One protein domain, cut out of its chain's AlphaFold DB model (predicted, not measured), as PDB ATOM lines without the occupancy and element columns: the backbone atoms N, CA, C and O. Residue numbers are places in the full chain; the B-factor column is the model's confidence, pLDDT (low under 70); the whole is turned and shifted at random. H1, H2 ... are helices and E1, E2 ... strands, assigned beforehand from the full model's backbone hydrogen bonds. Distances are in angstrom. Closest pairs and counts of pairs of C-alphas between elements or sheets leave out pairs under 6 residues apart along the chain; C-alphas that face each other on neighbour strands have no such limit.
ATOM      1  N   GLY A  55     139.022 135.725 113.726       76.62
ATOM      2  CA  GLY A  55     138.767 136.970 114.458       76.62
ATOM      3  C   GLY A  55     138.673 136.793 115.978       76.62
ATOM      4  O   GLY A  55     138.931 137.743 116.711       76.62
ATOM      5  N   SER A  56     138.370 135.583 116.464       78.69
ATOM      6  CA  SER A  56     138.354 135.280 117.898       78.69
ATOM      7  C   SER A  56     139.750 135.319 118.528       78.69
ATOM      8  O   SER A  56     139.887 135.712 119.683       78.69
ATOM      9  N   MET A  57     140.796 134.994 117.762       85.25
ATOM     10  CA  MET A  57     142.188 135.070 118.209       85.25
ATOM     11  C   MET A  57     142.714 136.511 118.270       85.25
ATOM     12  O   MET A  57     143.698 136.780 118.959       85.25
ATOM     13  N   LEU A  58     142.029 137.441 117.599       80.69
ATOM     14  CA  LEU A  58     142.300 138.882 117.629       80.69
ATOM     15  C   LEU A  58     141.546 139.612 118.755       80.69
ATOM     16  O   LEU A  58     141.661 140.829 118.872       80.69
ATOM     17  N   ALA A  59     140.762 138.898 119.568       79.06
ATOM     18  CA  ALA A  59     140.096 139.464 120.737       79.06
ATOM     19  C   ALA A  59     141.045 139.563 121.941       79.06
ATOM     20  O   ALA A  59     142.068 138.870 122.000       79.06
ATOM     21  N   ALA A  60     140.673 140.387 122.926       81.94
ATOM     22  CA  ALA A  60     141.391 140.480 124.193       81.94
ATOM     23  C   ALA A  60     141.579 139.095 124.843       81.94
ATOM     24  O   ALA A  60     140.679 138.248 124.853       81.94
ATOM     25  N   ALA A  61     142.772 138.870 125.394       86.44
ATOM     26  CA  ALA A  61     143.128 137.617 126.051       86.44
ATOM     27  C   ALA A  61     142.343 137.404 127.349       86.44
ATOM     28  O   ALA A  61     141.888 136.299 127.633       86.44
ATOM     29  N   TYR A  62     142.172 138.482 128.113       85.88
ATOM     30  CA  TYR A  62     141.548 138.464 129.431       85.88
ATOM     31  C   TYR A  62     140.163 139.101 129.358       85.88
ATOM     32  O   TYR A  62     140.043 140.328 129.374       85.88
ATOM     33  N   VAL A  63     139.140 138.259 129.230       77.00
ATOM     34  CA  VAL A  63     137.718 138.621 129.130       77.00
ATOM     35  C   VAL A  63     136.896 137.760 130.090       77.00
ATOM     36  O   VAL A  63     137.378 136.719 130.533       77.00
ATOM     37  N   ASP A  64     135.687 138.204 130.428       69.56
ATOM     38  CA  ASP A  64     134.792 137.452 131.312       69.56
ATOM     39  C   ASP A  64     134.318 136.146 130.669       69.56
ATOM     40  O   ASP A  64     134.324 135.998 129.444       69.56
ATOM     41  N   SER A  65     133.871 135.200 131.498       64.25
ATOM     42  CA  SER A  65     133.300 133.928 131.029       64.25
ATOM     43  C   SER A  65     132.088 134.117 130.121       64.25
ATOM     44  O   SER A  65     131.849 133.288 129.245       64.25
ATOM     45  N   ASP A  66     131.361 135.216 130.318       64.25
ATOM     46  CA  ASP A  66     130.123 135.544 129.610       64.25
ATOM     47  C   ASP A  66     130.390 136.436 128.384       64.25
ATOM     48  O   ASP A  66     129.471 136.996 127.790       64.25
ATOM     49  N   TRP A  67     131.662 136.583 127.997       65.12
ATOM     50  CA  TRP A  67     132.050 137.353 126.827       65.12
ATOM     51  C   TRP A  67     131.513 136.717 125.542       65.12
ATOM     52  O   TRP A  67     131.894 135.603 125.168       65.12
ATOM     53  N   GLU A  68     130.673 137.463 124.827       60.12
ATOM     54  CA  GLU A  68     130.107 137.057 123.545       60.12
ATOM     55  C   GLU A  68     130.699 137.872 122.387       60.12
ATOM     56  O   GLU A  68     130.926 139.082 122.472       60.12
ATOM     57  N   TYR A  69     130.939 137.202 121.258       55.75
ATOM     58  CA  TYR A  69     131.441 137.836 120.042       55.75
ATOM     59  C   TYR A  69     130.410 138.834 119.492       55.75
ATOM     60  O   TYR A  69     129.473 138.461 118.791       55.75
ATOM     61  N   GLY A  70     130.611 140.119 119.789       52.78
ATOM     62  CA  GLY A  70     129.721 141.209 119.376       52.78
ATOM     63  C   GLY A  70     129.135 142.008 120.539       52.78
ATOM     64  O   GLY A  70     128.595 143.085 120.292       52.78
ATOM     65  N   ASP A  71     129.304 141.545 121.782       57.53
ATOM     66  CA  ASP A  71     128.948 142.307 122.976       57.53
ATOM     67  C   ASP A  71     130.199 142.936 123.605       57.53
ATOM     68  O   ASP A  71     131.019 142.289 124.253       57.53
ATOM     69  N   THR A  72     130.361 144.239 123.380       49.97
ATOM     70  CA  THR A  72     131.496 145.025 123.895       49.97
ATOM     71  C   THR A  72     131.331 145.441 125.366       49.97
ATOM     72  O   THR A  72     132.115 146.249 125.865       49.97
ATOM     73  N   GLY A  73     130.276 144.970 126.042       50.84
ATOM     74  CA  GLY A  73     129.929 145.334 127.416       50.84
ATOM     75  C   GLY A  73     130.670 144.555 128.504       50.84
ATOM     76  O   GLY A  73     130.802 145.077 129.609       50.84
ATOM     77  N   TYR A  74     131.182 143.361 128.196       52.75
ATOM     78  CA  TYR A  74     131.786 142.454 129.178       52.75
ATOM     79  C   TYR A  74     133.304 142.439 129.028       52.75
ATOM     80  O   TYR A  74     133.852 141.909 128.066       52.75
ATOM     81  N   CYS A  75     134.001 143.094 129.945       57.88
ATOM     82  CA  CYS A  75     135.457 143.104 130.001       57.88
ATOM     83  C   CYS A  75     135.831 142.706 131.419       57.88
ATOM     84  O   CYS A  75     135.419 143.406 132.341       57.88
ATOM     85  N   HIS A  76     136.631 141.648 131.571       63.97
ATOM     86  CA  HIS A  76     137.007 141.150 132.891       63.97
ATOM     87  C   HIS A  76     137.626 142.261 133.712       63.97
ATOM     88  O   HIS A  76     138.648 142.807 133.290       63.97
ATOM     89  N   GLU A  77     137.027 142.573 134.861       77.69
ATOM     90  CA  GLU A  77     137.554 143.580 135.777       77.69
ATOM     91  C   GLU A  77     139.013 143.252 136.104       77.69
ATOM     92  O   GLU A  77     139.393 142.092 136.291       77.69
ATOM     93  N   TYR A  78     139.866 144.270 136.085       85.00
ATOM     94  CA  TYR A  78     141.262 144.078 136.441       85.00
ATOM     95  C   TYR A  78     141.360 143.711 137.925       85.00
ATOM     96  O   TYR A  78     140.938 144.487 138.780       85.00
ATOM     97  N   ASP A  79     141.943 142.552 138.223       89.38
ATOM     98  CA  ASP A  79     142.312 142.157 139.579       89.38
ATOM     99  C   ASP A  79     143.811 142.391 139.771       89.38
ATOM    100  O   ASP A  79     144.638 141.761 139.114       89.38
ATOM    101  N   ILE A  80     144.174 143.267 140.705       90.56
ATOM    102  CA  ILE A  80     145.574 143.553 141.041       90.56
ATOM    103  C   ILE A  80     146.347 142.305 141.490       90.56
ATOM    104  O   ILE A  80     147.547 142.203 141.242       90.56
ATOM    105  N   ASN A  81     145.663 141.340 142.114       90.62
ATOM    106  CA  ASN A  81     146.247 140.067 142.541       90.62
ATOM    107  C   ASN A  81     146.175 138.994 141.443       90.62
ATOM    108  O   ASN A  81     146.706 137.893 141.615       90.62
ATOM    109  N   GLY A  82     145.519 139.299 140.322       89.25
ATOM    110  CA  GLY A  82     145.473 138.448 139.146       89.25
ATOM    111  C   GLY A  82     146.850 138.348 138.497       89.25
ATOM    112  O   GLY A  82     147.610 139.312 138.465       89.25
ATOM    113  N   ASN A  83     147.177 137.173 137.961       90.19
ATOM    114  CA  ASN A  83     148.432 136.945 137.251       90.19
ATOM    115  C   ASN A  83     148.188 136.974 135.738       90.19
ATOM    116  O   ASN A  83     147.835 135.956 135.133       90.19
ATOM    117  N   TYR A  84     148.361 138.147 135.133       92.94
ATOM    118  CA  TYR A  84     148.196 138.337 133.699       92.94
ATOM    119  C   TYR A  84     149.535 138.137 132.998       92.94
ATOM    120  O   TYR A  84     150.479 138.907 133.156       92.94
ATOM    121  N   GLN A  85     149.610 137.074 132.210       92.31
ATOM    122  CA  GLN A  85     150.756 136.730 131.383       92.31
ATOM    123  C   GLN A  85     150.742 137.536 130.080       92.31
ATOM    124  O   GLN A  85     149.699 137.980 129.608       92.31
ATOM    125  N   GLY A  86     151.903 137.720 129.468       91.62
ATOM    126  CA  GLY A  86     151.991 138.465 128.223       91.62
ATOM    127  C   GLY A  86     153.403 138.922 127.929       91.62
ATOM    128  O   GLY A  86     154.370 138.341 128.413       91.62
ATOM    129  N   LEU A  87     153.505 139.962 127.108       90.44
ATOM    130  CA  LEU A  87     154.786 140.516 126.681       90.44
ATOM    131  C   LEU A  87     155.517 141.272 127.801       90.44
ATOM    132  O   LEU A  87     156.736 141.404 127.732       90.44
ATOM    133  N   PHE A  88     154.791 141.780 128.799       92.75
ATOM    134  CA  PHE A  88     155.356 142.514 129.927       92.75
ATOM    135  C   PHE A  88     155.644 141.567 131.094       92.75
ATOM    136  O   PHE A  88     154.901 140.622 131.344       92.75
ATOM    137  N   ASP A  89     156.710 141.828 131.842       93.12
ATOM    138  CA  ASP A  89     156.933 141.176 133.137       93.12
ATOM    139  C   ASP A  89     155.928 141.734 134.174       93.12
ATOM    140  O   ASP A  89     155.950 142.950 134.406       93.12
ATOM    141  N   PRO A  90     155.055 140.896 134.781       94.62
ATOM    142  CA  PRO A  90     154.036 141.337 135.733       94.62
ATOM    143  C   PRO A  90     154.590 142.057 136.966       94.62
ATOM    144  O   PRO A  90     153.926 142.950 137.493       94.62
ATOM    145  N   ASP A  91     155.809 141.714 137.390       94.12
ATOM    146  CA  ASP A  91     156.436 142.234 138.611       94.12
ATOM    147  C   ASP A  91     157.221 143.535 138.367       94.12
ATOM    148  O   ASP A  91     157.882 144.065 139.267       94.12
ATOM    149  N   LYS A  92     157.202 144.050 137.131       95.62
ATOM    150  CA  LYS A  92     157.969 145.230 136.717       95.62
ATOM    151  C   LYS A  92     157.080 146.428 136.430       95.62
ATOM    152  O   LYS A  92     155.876 146.319 136.200       95.62
ATOM    153  N   ARG A  93     157.721 147.594 136.435       95.75
ATOM    154  CA  ARG A  93     157.110 148.886 136.139       95.75
ATOM    155  C   ARG A  93     157.615 149.408 134.798       95.75
ATOM    156  O   ARG A  93     158.705 149.046 134.351       95.75
ATOM    157  N   TYR A  94     156.798 150.220 134.136       94.94
ATOM    158  CA  TYR A  94     157.078 150.715 132.791       94.94
ATOM    159  C   TYR A  94     156.708 152.187 132.644       94.94
ATOM    160  O   TYR A  94     155.756 152.667 133.252       94.94
ATOM    161  N   ASN A  95     157.438 152.884 131.780       94.31
ATOM    162  CA  ASN A  95     157.102 154.218 131.307       94.31
ATOM    163  C   ASN A  95     156.653 154.156 129.853       94.31
ATOM    164  O   ASN A  95     157.160 153.360 129.061       94.31
ATOM    165  N   TYR A  96     155.691 155.004 129.498       90.12
ATOM    166  CA  TYR A  96     155.245 155.111 128.117       90.12
ATOM    167  C   TYR A  96     156.049 156.178 127.373       90.12
ATOM    168  O   TYR A  96     155.962 157.375 127.662       90.12
ATOM    169  N   ASN A  97     156.811 155.751 126.369       86.75
ATOM    170  CA  ASN A  97     157.575 156.640 125.515       86.75
ATOM    171  C   ASN A  97     156.665 157.251 124.441       86.75
ATOM    172  O   ASN A  97     156.397 156.650 123.398       86.75
ATOM    173  N   ASN A  98     156.207 158.480 124.673       82.00
ATOM    174  CA  ASN A  98     155.293 159.172 123.761       82.00
ATOM    175  C   ASN A  98     155.870 159.438 122.362       82.00
ATOM    176  O   ASN A  98     155.094 159.543 121.409       82.00
ATOM    177  N   SER A  99     157.189 159.573 122.220       82.62
ATOM    178  CA  SER A  99     157.836 159.835 120.927       82.62
ATOM    179  C   SER A  99     158.011 158.556 120.114       82.62
ATOM    180  O   SER A  99     157.748 158.545 118.916       82.62
ATOM    181  N   GLY A 100     158.444 157.481 120.770       75.56
ATOM    182  CA  GLY A 100     158.682 156.181 120.157       75.56
ATOM    183  C   GLY A 100     157.449 155.284 120.077       75.56
ATOM    184  O   GLY A 100     157.471 154.333 119.300       75.56
ATOM    185  N   LYS A 101     156.391 155.594 120.836       78.56
ATOM    186  CA  LYS A 101     155.153 154.807 120.965       78.56
ATOM    187  C   LYS A 101     155.407 153.386 121.468       78.56
ATOM    188  O   LYS A 101     154.952 152.424 120.869       78.56
ATOM    189  N   TYR A 102     156.180 153.241 122.538       82.62
ATOM    190  CA  TYR A 102     156.421 151.948 123.185       82.62
ATOM    191  C   TYR A 102     156.525 152.108 124.696       82.62
ATOM    192  O   TYR A 102     156.743 153.207 125.200       82.62
ATOM    193  N   PHE A 103     156.381 150.996 125.407       89.19
ATOM    194  CA  PHE A 103     156.625 150.921 126.839       89.19
ATOM    195  C   PHE A 103     158.058 150.465 127.094       89.19
ATOM    196  O   PHE A 103     158.528 149.504 126.483       89.19
ATOM    197  N   GLU A 104     158.740 151.152 127.997       91.38
ATOM    198  CA  GLU A 104     160.088 150.817 128.440       91.38
ATOM    199  C   GLU A 104     160.087 150.502 129.928       91.38
ATOM    200  O   GLU A 104     159.416 151.178 130.704       91.38
ATOM    201  N   GLN A 105     160.802 149.450 130.321       92.81
ATOM    202  CA  GLN A 105     160.906 149.079 131.726       92.81
ATOM    203  C   GLN A 105     161.632 150.187 132.498       92.81
ATOM    204  O   GLN A 105     162.680 150.668 132.065       92.81
ATOM    205  N   ALA A 106     161.099 150.550 133.657       94.62
ATOM    206  CA  ALA A 106     161.686 151.509 134.582       94.62
ATOM    207  C   ALA A 106     161.436 151.037 136.018       94.62
ATOM    208  O   ALA A 106     160.424 150.393 136.273       94.62
ATOM    209  N   ASP A 107     162.327 151.340 136.960       92.06
ATOM    210  CA  ASP A 107     162.150 150.907 138.355       92.06
ATOM    211  C   ASP A 107     160.981 151.638 139.041       92.06
ATOM    212  O   ASP A 107     160.274 151.059 139.864       92.06
ATOM    213  N   ASP A 108     160.743 152.890 138.659       91.50
ATOM    214  CA  ASP A 108     159.718 153.795 139.184       91.50
ATOM    215  C   ASP A 108     158.632 154.122 138.148       91.50
ATOM    216  O   ASP A 108     157.969 155.150 138.243       91.50
ATOM    217  N   GLY A 109     158.446 153.249 137.154       94.25
ATOM    218  CA  GLY A 109     157.505 153.501 136.068       94.25
ATOM    219  C   GLY A 109     156.052 153.656 136.530       94.25
ATOM    220  O   GLY A 109     155.613 153.022 137.495       94.25
ATOM    221  N   ASP A 110     155.283 154.462 135.805       93.81
ATOM    222  CA  ASP A 110     153.875 154.729 136.130       93.81
ATOM    223  C   ASP A 110     152.944 153.543 135.827       93.81
ATOM    224  O   ASP A 110     151.858 153.428 136.397       93.81
ATOM    225  N   TRP A 111     153.368 152.641 134.941       93.94
ATOM    226  CA  TRP A 111     152.571 151.510 134.482       93.94
ATOM    227  C   TRP A 111     152.974 150.215 135.171       93.94
ATOM    228  O   TRP A 111     154.148 149.845 135.189       93.94
ATOM    229  N   SER A 112     151.987 149.478 135.669       95.12
ATOM    230  CA  SER A 112     152.155 148.098 136.127       95.12
ATOM    231  C   SER A 112     152.280 147.151 134.932       95.12
ATOM    232  O   SER A 112     151.423 147.150 134.049       95.12
ATOM    233  N   GLY A 113     153.317 146.311 134.896       94.62
ATOM    234  CA  GLY A 113     153.461 145.283 133.862       94.62
ATOM    235  C   GLY A 113     152.300 144.290 133.856       94.62
ATOM    236  O   GLY A 113     151.808 143.912 132.792       94.62
ATOM    237  N   ASN A 114     151.789 143.945 135.041       94.94
ATOM    238  CA  ASN A 114     150.613 143.094 135.188       94.94
ATOM    239  C   ASN A 114     149.368 143.755 134.569       94.94
ATOM    240  O   ASN A 114     148.617 143.121 133.824       94.94
ATOM    241  N   PHE A 115     149.183 145.056 134.814       93.12
ATOM    242  CA  PHE A 115     148.110 145.838 134.199       93.12
ATOM    243  C   PHE A 115     148.255 145.919 132.675       93.12
ATOM    244  O   PHE A 115     147.279 145.724 131.949       93.12
ATOM    245  N   LEU A 116     149.473 146.150 132.176       92.56
ATOM    246  CA  LEU A 116     149.750 146.195 130.741       92.56
ATOM    247  C   LEU A 116     149.422 144.864 130.062       92.56
ATOM    248  O   LEU A 116     148.779 144.864 129.012       92.56
ATOM    249  N   ASN A 117     149.779 143.731 130.664       92.06
ATOM    250  CA  ASN A 117     149.400 142.422 130.135       92.06
ATOM    251  C   ASN A 117     147.883 142.238 130.089       92.06
ATOM    252  O   ASN A 117     147.348 141.806 129.066       92.06
ATOM    253  N   TRP A 118     147.170 142.607 131.155       90.12
ATOM    254  CA  TRP A 118     145.713 142.551 131.138       90.12
ATOM    255  C   TRP A 118     145.153 143.402 130.000       90.12
ATOM    256  O   TRP A 118     144.395 142.887 129.182       90.12
ATOM    257  N   VAL A 119     145.529 144.678 129.923       87.12
ATOM    258  CA  VAL A 119     144.871 145.654 129.049       87.12
ATOM    259  C   VAL A 119     145.233 145.500 127.574       87.12
ATOM    260  O   VAL A 119     144.413 145.820 126.717       87.12
ATOM    261  N   THR A 120     146.424 144.979 127.266       85.62
ATOM    262  CA  THR A 120     146.953 145.022 125.896       85.62
ATOM    263  C   THR A 120     147.027 143.690 125.162       85.62
ATOM    264  O   THR A 120     147.097 143.690 123.935       85.62
ATOM    265  N   MET A 121     147.016 142.556 125.866       87.44
ATOM    266  CA  MET A 121     147.248 141.263 125.221       87.44
ATOM    267  C   MET A 121     146.027 140.768 124.449       87.44
ATOM    268  O   MET A 121     144.916 140.694 124.987       87.44
ATOM    269  N   LEU A 122     146.255 140.329 123.209       85.62
ATOM    270  CA  LEU A 122     145.300 139.525 122.448       85.62
ATOM    271  C   LEU A 122     145.541 138.033 122.689       85.62
ATOM    272  O   LEU A 122     146.642 137.615 123.052       85.62
ATOM    273  N   ARG A 123     144.540 137.191 122.416       87.81
ATOM    274  CA  ARG A 123     144.695 135.726 122.526       87.81
ATOM    275  C   ARG A 123     145.843 135.200 121.657       87.81
ATOM    276  O   ARG A 123     146.604 134.337 122.096       87.81
ATOM    277  N   ILE A 124     146.007 135.750 120.452       87.06
ATOM    278  CA  ILE A 124     147.118 135.403 119.560       87.06
ATOM    279  C   ILE A 124     148.488 135.812 120.120       87.06
ATOM    280  O   ILE A 124     149.472 135.111 119.885       87.06
ATOM    281  N   ASP A 125     148.565 136.900 120.889       87.81
ATOM    282  CA  ASP A 125     149.821 137.356 121.489       87.81
ATOM    283  C   ASP A 125     150.273 136.421 122.595       87.81
ATOM    284  O   ASP A 125     151.437 136.029 122.620       87.81
ATOM    285  N   ILE A 126     149.337 135.976 123.437       90.81
ATOM    286  CA  ILE A 126     149.609 134.964 124.460       90.81
ATOM    287  C   ILE A 126     150.086 133.661 123.819       90.81
ATOM    288  O   ILE A 126     151.091 133.096 124.250       90.81
ATOM    289  N   ALA A 127     149.416 133.202 122.757       90.38
ATOM    290  CA  ALA A 127     149.825 131.995 122.046       90.38
ATOM    291  C   ALA A 127     151.264 132.120 121.513       90.38
ATOM    292  O   ALA A 127     152.111 131.278 121.811       90.38
ATOM    293  N   ARG A 128     151.579 133.203 120.787       88.31
ATOM    294  CA  ARG A 128     152.935 133.457 120.264       88.31
ATOM    295  C   ARG A 128     153.968 133.596 121.383       88.31
ATOM    296  O   ARG A 128     155.075 133.076 121.255       88.31
ATOM    297  N   TYR A 129     153.617 134.267 122.476       89.06
ATOM    298  CA  TYR A 129     154.494 134.427 123.629       89.06
ATOM    299  C   TYR A 129     154.888 133.076 124.230       89.06
ATOM    300  O   TYR A 129     156.074 132.789 124.368       89.06
ATOM    301  N   ILE A 130     153.917 132.201 124.486       90.25
ATOM    302  CA  ILE A 130     154.165 130.884 125.091       90.25
ATOM    303  C   ILE A 130     155.012 129.982 124.182       90.25
ATOM    304  O   ILE A 130     155.821 129.194 124.667       90.25
ATOM    305  N   LEU A 131     154.835 130.077 122.865       89.06
ATOM    306  CA  LEU A 131     155.467 129.156 121.918       89.06
ATOM    307  C   LEU A 131     156.851 129.596 121.466       89.06
ATOM    308  O   LEU A 131     157.727 128.756 121.268       89.06
ATOM    309  N   THR A 132     157.031 130.896 121.237       88.25
ATOM    310  CA  THR A 132     158.253 131.437 120.626       88.25
ATOM    311  C   THR A 132     158.904 132.536 121.455       88.25
ATOM    312  O   THR A 132     159.929 133.066 121.037       88.25
ATOM    313  N   GLY A 133     158.329 132.908 122.602       85.62
ATOM    314  CA  GLY A 133     158.750 134.081 123.371       85.62
ATOM    315  C   GLY A 133     158.230 135.405 122.801       85.62
ATOM    316  O   GLY A 133     158.682 136.467 123.217       85.62
ATOM    317  N   GLY A 134     157.288 135.358 121.853       84.12
ATOM    318  CA  GLY A 134     156.673 136.535 121.239       84.12
ATOM    319  C   GLY A 134     157.325 136.941 119.916       84.12
ATOM    320  O   GLY A 134     158.251 136.296 119.419       84.12
ATOM    321  N   ARG A 135     156.798 138.005 119.303       83.38
ATOM    322  CA  ARG A 135     157.320 138.562 118.050       83.38
ATOM    323  C   ARG A 135     158.324 139.663 118.362       83.38
ATOM    324  O   ARG A 135     158.011 140.578 119.116       83.38
ATOM    325  N   ILE A 136     159.497 139.596 117.738       83.19
ATOM    326  CA  ILE A 136     160.557 140.594 117.906       83.19
ATOM    327  C   ILE A 136     160.731 141.383 116.609       83.19
ATOM    328  O   ILE A 136     160.829 140.790 115.535       83.19
ATOM    329  N   ILE A 137     160.808 142.708 116.718       82.56
ATOM    330  CA  ILE A 137     161.235 143.598 115.630       82.56
ATOM    331  C   ILE A 137     162.519 144.324 116.023       82.56
ATOM    332  O   ILE A 137     162.751 144.599 117.201       82.56
ATOM    333  N   GLU A 138     163.335 144.672 115.036       81.69
ATOM    334  CA  GLU A 138     164.553 145.453 115.244       81.69
ATOM    335  C   GLU A 138     164.385 146.848 114.645       81.69
ATOM    336  O   GLU A 138     163.937 147.004 113.509       81.69
ATOM    337  N   SER A 139     164.714 147.884 115.412       77.94
ATOM    338  CA  SER A 139     164.621 149.271 114.956       77.94
ATOM    339  C   SER A 139     165.661 150.130 115.665       77.94
ATOM    340  O   SER A 139     165.744 150.131 116.893       77.94
ATOM    341  N   GLY A 140     166.486 150.843 114.894       76.06
ATOM    342  CA  GLY A 140     167.525 151.719 115.447       76.06
ATOM    343  C   GLY A 140     168.585 150.999 116.293       76.06
ATOM    344  O   GLY A 140     169.135 151.606 117.202       76.06
ATOM    345  N   GLY A 141     168.847 149.711 116.032       78.00
ATOM    346  CA  GLY A 141     169.790 148.890 116.808       78.00
ATOM    347  C   GLY A 141     169.207 148.266 118.083       78.00
ATOM    348  O   GLY A 141     169.892 147.486 118.738       78.00
ATOM    349  N   ASN A 142     167.944 148.554 118.403       76.62
ATOM    350  CA  ASN A 142     167.228 147.973 119.537       76.62
ATOM    351  C   ASN A 142     166.266 146.873 119.078       76.62
ATOM    352  O   ASN A 142     165.776 146.897 117.945       76.62
ATOM    353  N   ARG A 143     165.961 145.941 119.984       78.19
ATOM    354  CA  ARG A 143     164.993 144.854 119.782       78.19
ATOM    355  C   ARG A 143     163.752 145.126 120.624       78.19
ATOM    356  O   ARG A 143     163.879 145.427 121.806       78.19
ATOM    357  N   TYR A 144     162.575 144.990 120.027       82.69
ATOM    358  CA  TYR A 144     161.292 145.246 120.680       82.69
ATOM    359  C   TYR A 144     160.407 144.013 120.583       82.69
ATOM    360  O   TYR A 144     160.293 143.432 119.502       82.69
ATOM    361  N   LEU A 145     159.766 143.644 121.692       84.94
ATOM    362  CA  LEU A 145     158.638 142.716 121.680       84.94
ATOM    363  C   LEU A 145     157.390 143.461 121.212       84.94
ATOM    364  O   LEU A 145     157.118 144.572 121.665       84.94
ATOM    365  N   VAL A 146     156.659 142.859 120.281       82.38
ATOM    366  CA  VAL A 146     155.536 143.507 119.599       82.38
ATOM    367  C   VAL A 146     154.317 142.605 119.638       82.38
ATOM    368  O   VAL A 146     154.402 141.413 119.332       82.38
ATOM    369  N   SER A 147     153.186 143.194 120.017       80.06
ATOM    370  CA  SER A 147     151.873 142.558 119.966       80.06
ATOM    371  C   SER A 147     151.344 142.494 118.533       80.06
ATOM    372  O   SER A 147     151.904 143.071 117.601       80.06
ATOM    373  N   ASN A 148     150.238 141.796 118.334       75.44
ATOM    374  CA  ASN A 148     149.549 141.774 117.065       75.44
ATOM    375  C   ASN A 148     148.771 143.079 116.856       75.44
ATOM    376  O   ASN A 148     148.124 143.594 117.765       75.44
ATOM    377  N   GLU A 149     148.849 143.600 115.638       62.03
ATOM    378  CA  GLU A 149     148.430 144.967 115.308       62.03
ATOM    379  C   GLU A 149     147.032 145.003 114.694       62.03
ATOM    380  O   GLU A 149     146.322 145.989 114.857       62.03
ATOM    381  N   ASP A 150     146.592 143.881 114.113       65.00
ATOM    382  CA  ASP A 150     145.245 143.681 113.555       65.00
ATOM    383  C   ASP A 150     144.170 143.522 114.648       65.00
ATOM    384  O   ASP A 150     143.185 142.793 114.501       65.00
ATOM    385  N   SER A 151     144.372 144.175 115.790       63.47
ATOM    386  CA  SER A 151     143.381 144.264 116.847       63.47
ATOM    387  C   SER A 151     142.139 144.967 116.304       63.47
ATOM    388  O   SER A 151     142.163 146.141 115.926       63.47
ATOM    389  N   ARG A 152     141.016 144.252 116.289       63.88
ATOM    390  CA  ARG A 152     139.715 144.850 115.993       63.88
ATOM    391  C   ARG A 152     139.254 145.626 117.221       63.88
ATOM    392  O   ARG A 152     138.906 145.016 118.227       63.88
ATOM    393  N   GLU A 153     139.187 146.951 117.095       58.78
ATOM    394  CA  GLU A 153     138.903 147.911 118.179       58.78
ATOM    395  C   GLU A 153     137.735 147.507 119.101       58.78
ATOM    396  O   GLU A 153     137.780 147.735 120.305       58.78
ATOM    397  N   HIS A 154     136.678 146.890 118.562       61.91
ATOM    398  CA  HIS A 154     135.511 146.478 119.347       61.91
ATOM    399  C   HIS A 154     135.776 145.298 120.297       61.91
ATOM    400  O   HIS A 154     135.070 145.170 121.290       61.91
ATOM    401  N   TYR A 155     136.783 144.459 120.039       68.25
ATOM    402  CA  TYR A 155     137.070 143.260 120.839       68.25
ATOM    403  C   TYR A 155     138.162 143.459 121.896       68.25
ATOM    404  O   TYR A 155     138.519 142.503 122.586       68.25
ATOM    405  N   THR A 156     138.706 144.673 122.017       73.81
ATOM    406  CA  THR A 156     139.847 144.971 122.903       73.81
ATOM    407  C   THR A 156     139.610 146.126 123.856       73.81
ATOM    408  O   THR A 156     140.513 146.514 124.595       73.81
ATOM    409  N   ARG A 157     138.393 146.675 123.863       74.56
ATOM    410  CA  ARG A 157     138.013 147.720 124.810       74.56
ATOM    411  C   ARG A 157     138.096 147.160 126.216       74.56
ATOM    412  O   ARG A 157     137.595 146.073 126.462       74.56
ATOM    413  N   LYS A 158     138.719 147.906 127.121       77.94
ATOM    414  CA  LYS A 158     138.790 147.592 128.545       77.94
ATOM    415  C   LYS A 158     138.496 148.837 129.353       77.94
ATOM    416  O   LYS A 158     138.887 149.939 128.976       77.94
ATOM    417  N   LYS A 159     137.818 148.658 130.479       79.38
ATOM    418  CA  LYS A 159     137.443 149.744 131.381       79.38
ATOM    419  C   LYS A 159     138.077 149.480 132.730       79.38
ATOM    420  O   LYS A 159     137.980 148.368 133.239       79.38
ATOM    421  N   TYR A 160     138.728 150.489 133.286       80.75
ATOM    422  CA  TYR A 160     139.329 150.398 134.607       80.75
ATOM    423  C   TYR A 160     139.195 151.732 135.330       80.75
ATOM    424  O   TYR A 160     139.386 152.794 134.735       80.75
ATOM    425  N   THR A 161     138.849 151.662 136.613       83.88
ATOM    426  CA  THR A 161     138.802 152.828 137.493       83.88
ATOM    427  C   THR A 161     139.996 152.766 138.422       83.88
ATOM    428  O   THR A 161     140.066 151.878 139.263       83.88
ATOM    429  N   GLU A 162     140.919 153.710 138.275       83.06
ATOM    430  CA  GLU A 162     142.054 153.841 139.183       83.06
ATOM    431  C   GLU A 162     141.587 154.502 140.485       83.06
ATOM    432  O   GLU A 162     141.141 155.658 140.485       83.06
ATOM    433  N   THR A 163     141.669 153.746 141.581       85.19
ATOM    434  CA  THR A 163     141.227 154.143 142.926       85.19
ATOM    435  C   THR A 163     142.376 154.413 143.904       85.19
ATOM    436  O   THR A 163     142.117 154.651 145.084       85.19
ATOM    437  N   GLY A 164     143.626 154.452 143.425       82.62
ATOM    438  CA  GLY A 164     144.831 154.710 144.229       82.62
ATOM    439  C   GLY A 164     145.789 153.519 144.330       82.62
ATOM    440  O   GLY A 164     146.680 153.519 145.176       82.62
ATOM    441  N   ASP A 165     145.612 152.520 143.470       87.06
ATOM    442  CA  ASP A 165     146.393 151.291 143.383       87.06
ATOM    443  C   ASP A 165     147.635 151.439 142.484       87.06
ATOM    444  O   ASP A 165     148.450 150.519 142.390       87.06
ATOM    445  N   ASN A 166     147.810 152.603 141.845       91.31
ATOM    446  CA  ASN A 166     148.963 152.981 141.017       91.31
ATOM    447  C   ASN A 166     149.237 152.011 139.855       91.31
ATOM    448  O   ASN A 166     150.394 151.716 139.549       91.31
ATOM    449  N   GLN A 167     148.206 151.481 139.203       91.44
ATOM    450  CA  GLN A 167     148.360 150.546 138.079       91.44
ATOM    451  C   GLN A 167     148.639 151.263 136.756       91.44
ATOM    452  O   GLN A 167     149.261 150.706 135.846       91.44
ATOM    453  N   THR A 168     148.193 152.509 136.686       90.31
ATOM    454  CA  THR A 168     148.221 153.399 135.532       90.31
ATOM    455  C   THR A 168     148.444 154.836 136.028       90.31
ATOM    456  O   THR A 168     148.024 155.166 137.139       90.31
ATOM    457  N   PRO A 169     149.065 155.726 135.233       89.94
ATOM    458  CA  PRO A 169     149.179 157.149 135.566       89.94
ATOM    459  C   PRO A 169     147.832 157.889 135.571       89.94
ATOM    460  O   PRO A 169     147.757 159.031 136.027       89.94
ATOM    461  N   TYR A 170     146.775 157.293 135.014       86.75
ATOM    462  CA  TYR A 170     145.473 157.941 134.902       86.75
ATOM    463  C   TYR A 170     144.628 157.719 136.146       86.75
ATOM    464  O   TYR A 170     144.442 156.594 136.582       86.75
ATOM    465  N   THR A 171     144.041 158.791 136.669       84.44
ATOM    466  CA  THR A 171     143.123 158.732 137.811       84.44
ATOM    467  C   THR A 171     141.676 158.560 137.362       84.44
ATOM    468  O   THR A 171     141.276 159.123 136.341       84.44
ATOM    469  N   GLY A 172     140.858 157.877 138.164       81.94
ATOM    470  CA  GLY A 172     139.421 157.755 137.918       81.94
ATOM    471  C   GLY A 172     139.073 156.754 136.816       81.94
ATOM    472  O   GLY A 172     139.858 155.864 136.488       81.94
ATOM    473  N   TYR A 173     137.858 156.870 136.280       80.12
ATOM    474  CA  TYR A 173     137.330 155.947 135.277       80.12
ATOM    475  C   TYR A 173     137.946 156.222 133.903       80.12
ATOM    476  O   TYR A 173     137.757 157.301 133.342       80.12
ATOM    477  N   ASN A 174     138.651 155.232 133.356       80.19
ATOM    478  CA  ASN A 174     139.338 155.324 132.075       80.19
ATOM    479  C   ASN A 174     138.997 154.131 131.177       80.19
ATOM    480  O   ASN A 174     138.822 152.996 131.636       80.19
ATOM    481  N   GLU A 175     138.933 154.396 129.875       77.56
ATOM    482  CA  GLU A 175     138.787 153.373 128.847       77.56
ATOM    483  C   GLU A 175     140.088 153.227 128.055       77.56
ATOM    484  O   GLU A 175     140.697 154.211 127.630       77.56
ATOM    485  N   TYR A 176     140.479 151.975 127.842       78.81
ATOM    486  CA  TYR A 176     141.700 151.568 127.173       78.81
ATOM    487  C   TYR A 176     141.351 150.740 125.947       78.81
ATOM    488  O   TYR A 176     140.495 149.851 126.010       78.81
ATOM    489  N   ARG A 177     142.012 151.021 124.824       73.19
ATOM    490  CA  ARG A 177     141.816 150.278 123.575       73.19
ATOM    491  C   ARG A 177     143.153 150.048 122.888       73.19
ATOM    492  O   ARG A 177     144.003 150.936 122.882       73.19
ATOM    493  N   VAL A 178     143.297 148.874 122.280       71.00
ATOM    494  CA  VAL A 178     144.411 148.552 121.383       71.00
ATOM    495  C   VAL A 178     143.889 148.602 119.956       71.00
ATOM    496  O   VAL A 178     142.957 147.868 119.620       71.00
ATOM    497  N   TYR A 179     144.466 149.447 119.111       62.38
ATOM    498  CA  TYR A 179     144.090 149.542 117.701       62.38
ATOM    499  C   TYR A 179     145.302 149.846 116.814       62.38
ATOM    500  O   TYR A 179     146.341 150.304 117.293       62.38
ATOM    501  N   GLU A 180     145.148 149.599 115.514       56.62
ATOM    502  CA  GLU A 180     146.126 149.955 114.487       56.62
ATOM    503  C   GLU A 180     146.177 151.479 114.283       56.62
ATOM    504  O   GLU A 180     145.163 152.118 113.988       56.62
ATOM    505  N   ASP A 181     147.355 152.086 114.441       51.41
ATOM    506  CA  ASP A 181     147.528 153.512 114.171       51.41
ATOM    507  C   ASP A 181     147.462 153.766 112.653       51.41
ATOM    508  O   ASP A 181     148.362 153.382 111.912       51.41
ATOM    509  N   ASN A 182     146.403 154.433 112.179       47.62
ATOM    510  CA  ASN A 182     146.151 154.752 110.760       47.62
ATOM    511  C   ASN A 182     147.165 155.747 110.129       47.62
ATOM    512  O   ASN A 182     146.898 156.354 109.088       47.62
ATOM    513  N   GLY A 183     148.322 155.963 110.753       39.47
ATOM    514  CA  GLY A 183     149.380 156.860 110.306       39.47
ATOM    515  C   GLY A 183     150.679 156.098 110.082       39.47
ATOM    516  O   GLY A 183     151.151 155.399 110.969       39.47
ATOM    517  N   TYR A 184     151.246 156.257 108.885       37.66
ATOM    518  CA  TYR A 184     152.561 155.782 108.448       37.66
ATOM    519  C   TYR A 184     153.566 155.540 109.594       37.66
ATOM    520  O   TYR A 184     153.790 156.434 110.404       37.66
ATOM    521  N   TYR A 185     154.217 154.370 109.541       32.16
ATOM    522  CA  TYR A 185     155.302 153.827 110.384       32.16
ATOM    523  C   TYR A 185     154.883 152.761 111.409       32.16
ATOM    524  O   TYR A 185     154.641 153.040 112.573       32.16
ATOM    525  N   CYS A 186     154.965 151.508 110.953       28.94
ATOM    526  CA  CYS A 186     155.362 150.311 111.695       28.94
ATOM    527  C   CYS A 186     154.942 150.186 113.177       28.94
ATOM    528  O   CYS A 186     155.647 150.654 114.074       28.94
ATOM    529  N   ASN A 187     153.939 149.340 113.406       36.56
ATOM    530  CA  ASN A 187     154.042 148.194 114.311       36.56
ATOM    531  C   ASN A 187     154.455 148.478 115.759       36.56
ATOM    532  O   ASN A 187     155.423 147.893 116.257       36.56
ATOM    533  N   ARG A 188     153.712 149.334 116.466       34.09
ATOM    534  CA  ARG A 188     153.821 149.425 117.927       34.09
ATOM    535  C   ARG A 188     152.460 149.572 118.587       34.09
ATOM    536  O   ARG A 188     151.588 150.276 118.088       34.09
ATOM    537  N   LEU A 189     152.316 148.886 119.719       41.25
ATOM    538  CA  LEU A 189     151.144 148.890 120.584       41.25
ATOM    539  C   LEU A 189     150.818 150.325 121.019       41.25
ATOM    540  O   LEU A 189     151.432 150.867 121.939       41.25
ATOM    541  N   ARG A 190     149.842 150.939 120.354       44.19
ATOM    542  CA  ARG A 190     149.242 152.192 120.793       44.19
ATOM    543  C   ARG A 190     148.069 151.840 121.696       44.19
ATOM    544  O   ARG A 190     147.064 151.307 121.236       44.19
ATOM    545  N   VAL A 191     148.222 152.118 122.986       48.91
ATOM    546  CA  VAL A 191     147.079 152.186 123.894       48.91
ATOM    547  C   VAL A 191     146.574 153.615 123.809       48.91
ATOM    548  O   VAL A 191     147.296 154.548 124.158       48.91
ATOM    549  N   ASP A 192     145.385 153.800 123.248       44.69
ATOM    550  CA  ASP A 192     144.730 155.101 123.307       44.69
ATOM    551  C   ASP A 192     143.969 155.204 124.618       44.69
ATOM    552  O   ASP A 192     143.185 154.319 124.979       44.69
ATOM    553  N   PHE A 193     144.257 156.278 125.335       46.56
ATOM    554  CA  PHE A 193     143.692 156.571 126.635       46.56
ATOM    555  C   PHE A 193     142.575 157.563 126.385       46.56
ATOM    556  O   PHE A 193     142.810 158.765 126.246       46.56
TER     557      PHE A 193
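AT A GLANCE: This is residues 55 to 193 of the 197 residues of an uncharacterized protein of Thermodesulfobacteria bacterium (UniProt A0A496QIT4). A small three-stranded antiparallel sheet, E5 E6 E7, has the short helix H2 over it near the middle of the domain, and the two-stranded hairpin E1 E2 lies by the first residues of H2, with E2 coming close to the sheet at one place, where the C-alphas of Tyr 102 and Arg 190 of E7 are 7.6 A apart. Helix H3, with the short H1 at its beginning, lies toward another side, and a second hairpin, E3 E4, reaches out to one end of the longest axis, while a long unnamed stretch, residues 59 to 92, includes the opposite end. The printed part has 139 residues with three named helices and seven named strands, in the order H1 E1 E2 H2 H3 E3 E4 E5 E6 E7; the class is mixed, helices and strands, with only 59 residues in named elements, under half. The whole is compact, with a radius of gyration of the C-alphas of 14.3 A, and spans 43 by 35 by 30 A.

IN THESE COORDINATES: The largest sheet holds E5, residues 158 to 162, E6, residues 172 to 179 and 22.3 A long, and E7, residues 190 to 193, which ends at C-alpha 193 (143.692, 156.571, 126.635). H2 is residues 113 to 120, 10.3 A, beginning at C-alpha 113 (153.461, 145.283, 133.862). E1 is residues 93 to 97, 13.2 A, and E2 residues 102 to 106. H3 is residues 123 to 132, 14.3 A. E3 is residues 135 to 139 and E4 residues 142 to 146. H1, residues 55 to 58, begins at C-alpha 55 (138.767, 136.970, 114.458).

HOW THE PARTS SIT: E5, E6 and E7 form a meander, each strand the antiparallel neighbour of the one before. N 160 and O 174 are 3.0 A apart between E5 and E6, and N 192 and O 177 are 3.2 A apart between E6 and E7. The pairing is staggered: E6 pairs with E5 over residues 172 to 176 and with E7 over 176 to 179. H2 is on this sheet at a height of 9.7 A, over E6 and slantwise to the strands, at 44 degrees to E6 on the local plane; the closest C-alphas of H2 and E6 are those of Thr 120 and Val 178, 6.3 A. The closest C-alphas of H2 and E1 are those of Arg 93 and Gly 113, 5.6 A. E1 and E2 are an antiparallel hairpin, with N 95 and O 104 2.8 A apart. E2 and E4 are near each other. E3 and E4 are another antiparallel hairpin, with N 137 and O 144 2.9 A apart. H3 and H1 touch, the closest C-alphas being those of Met 57 and Arg 123, 5.0 A; H2 and H3 are apart. In H2 and H3 every O i to N i+4 pair is within hydrogen-bond range; H1 is too short for such a pair.

THE WHOLE: The two C-alphas farthest apart are those of Asp 66 and Gly 141, 43.8 A. The printed part has no cut. The long links are H1 to E1, 34 residues, and E4 to E5, 11 residues. Mean pLDDT of the printed part is 77.7; residues 64 to 76, 149 to 155 and 179 to 193 are under 70, and E7 has a mean of 46.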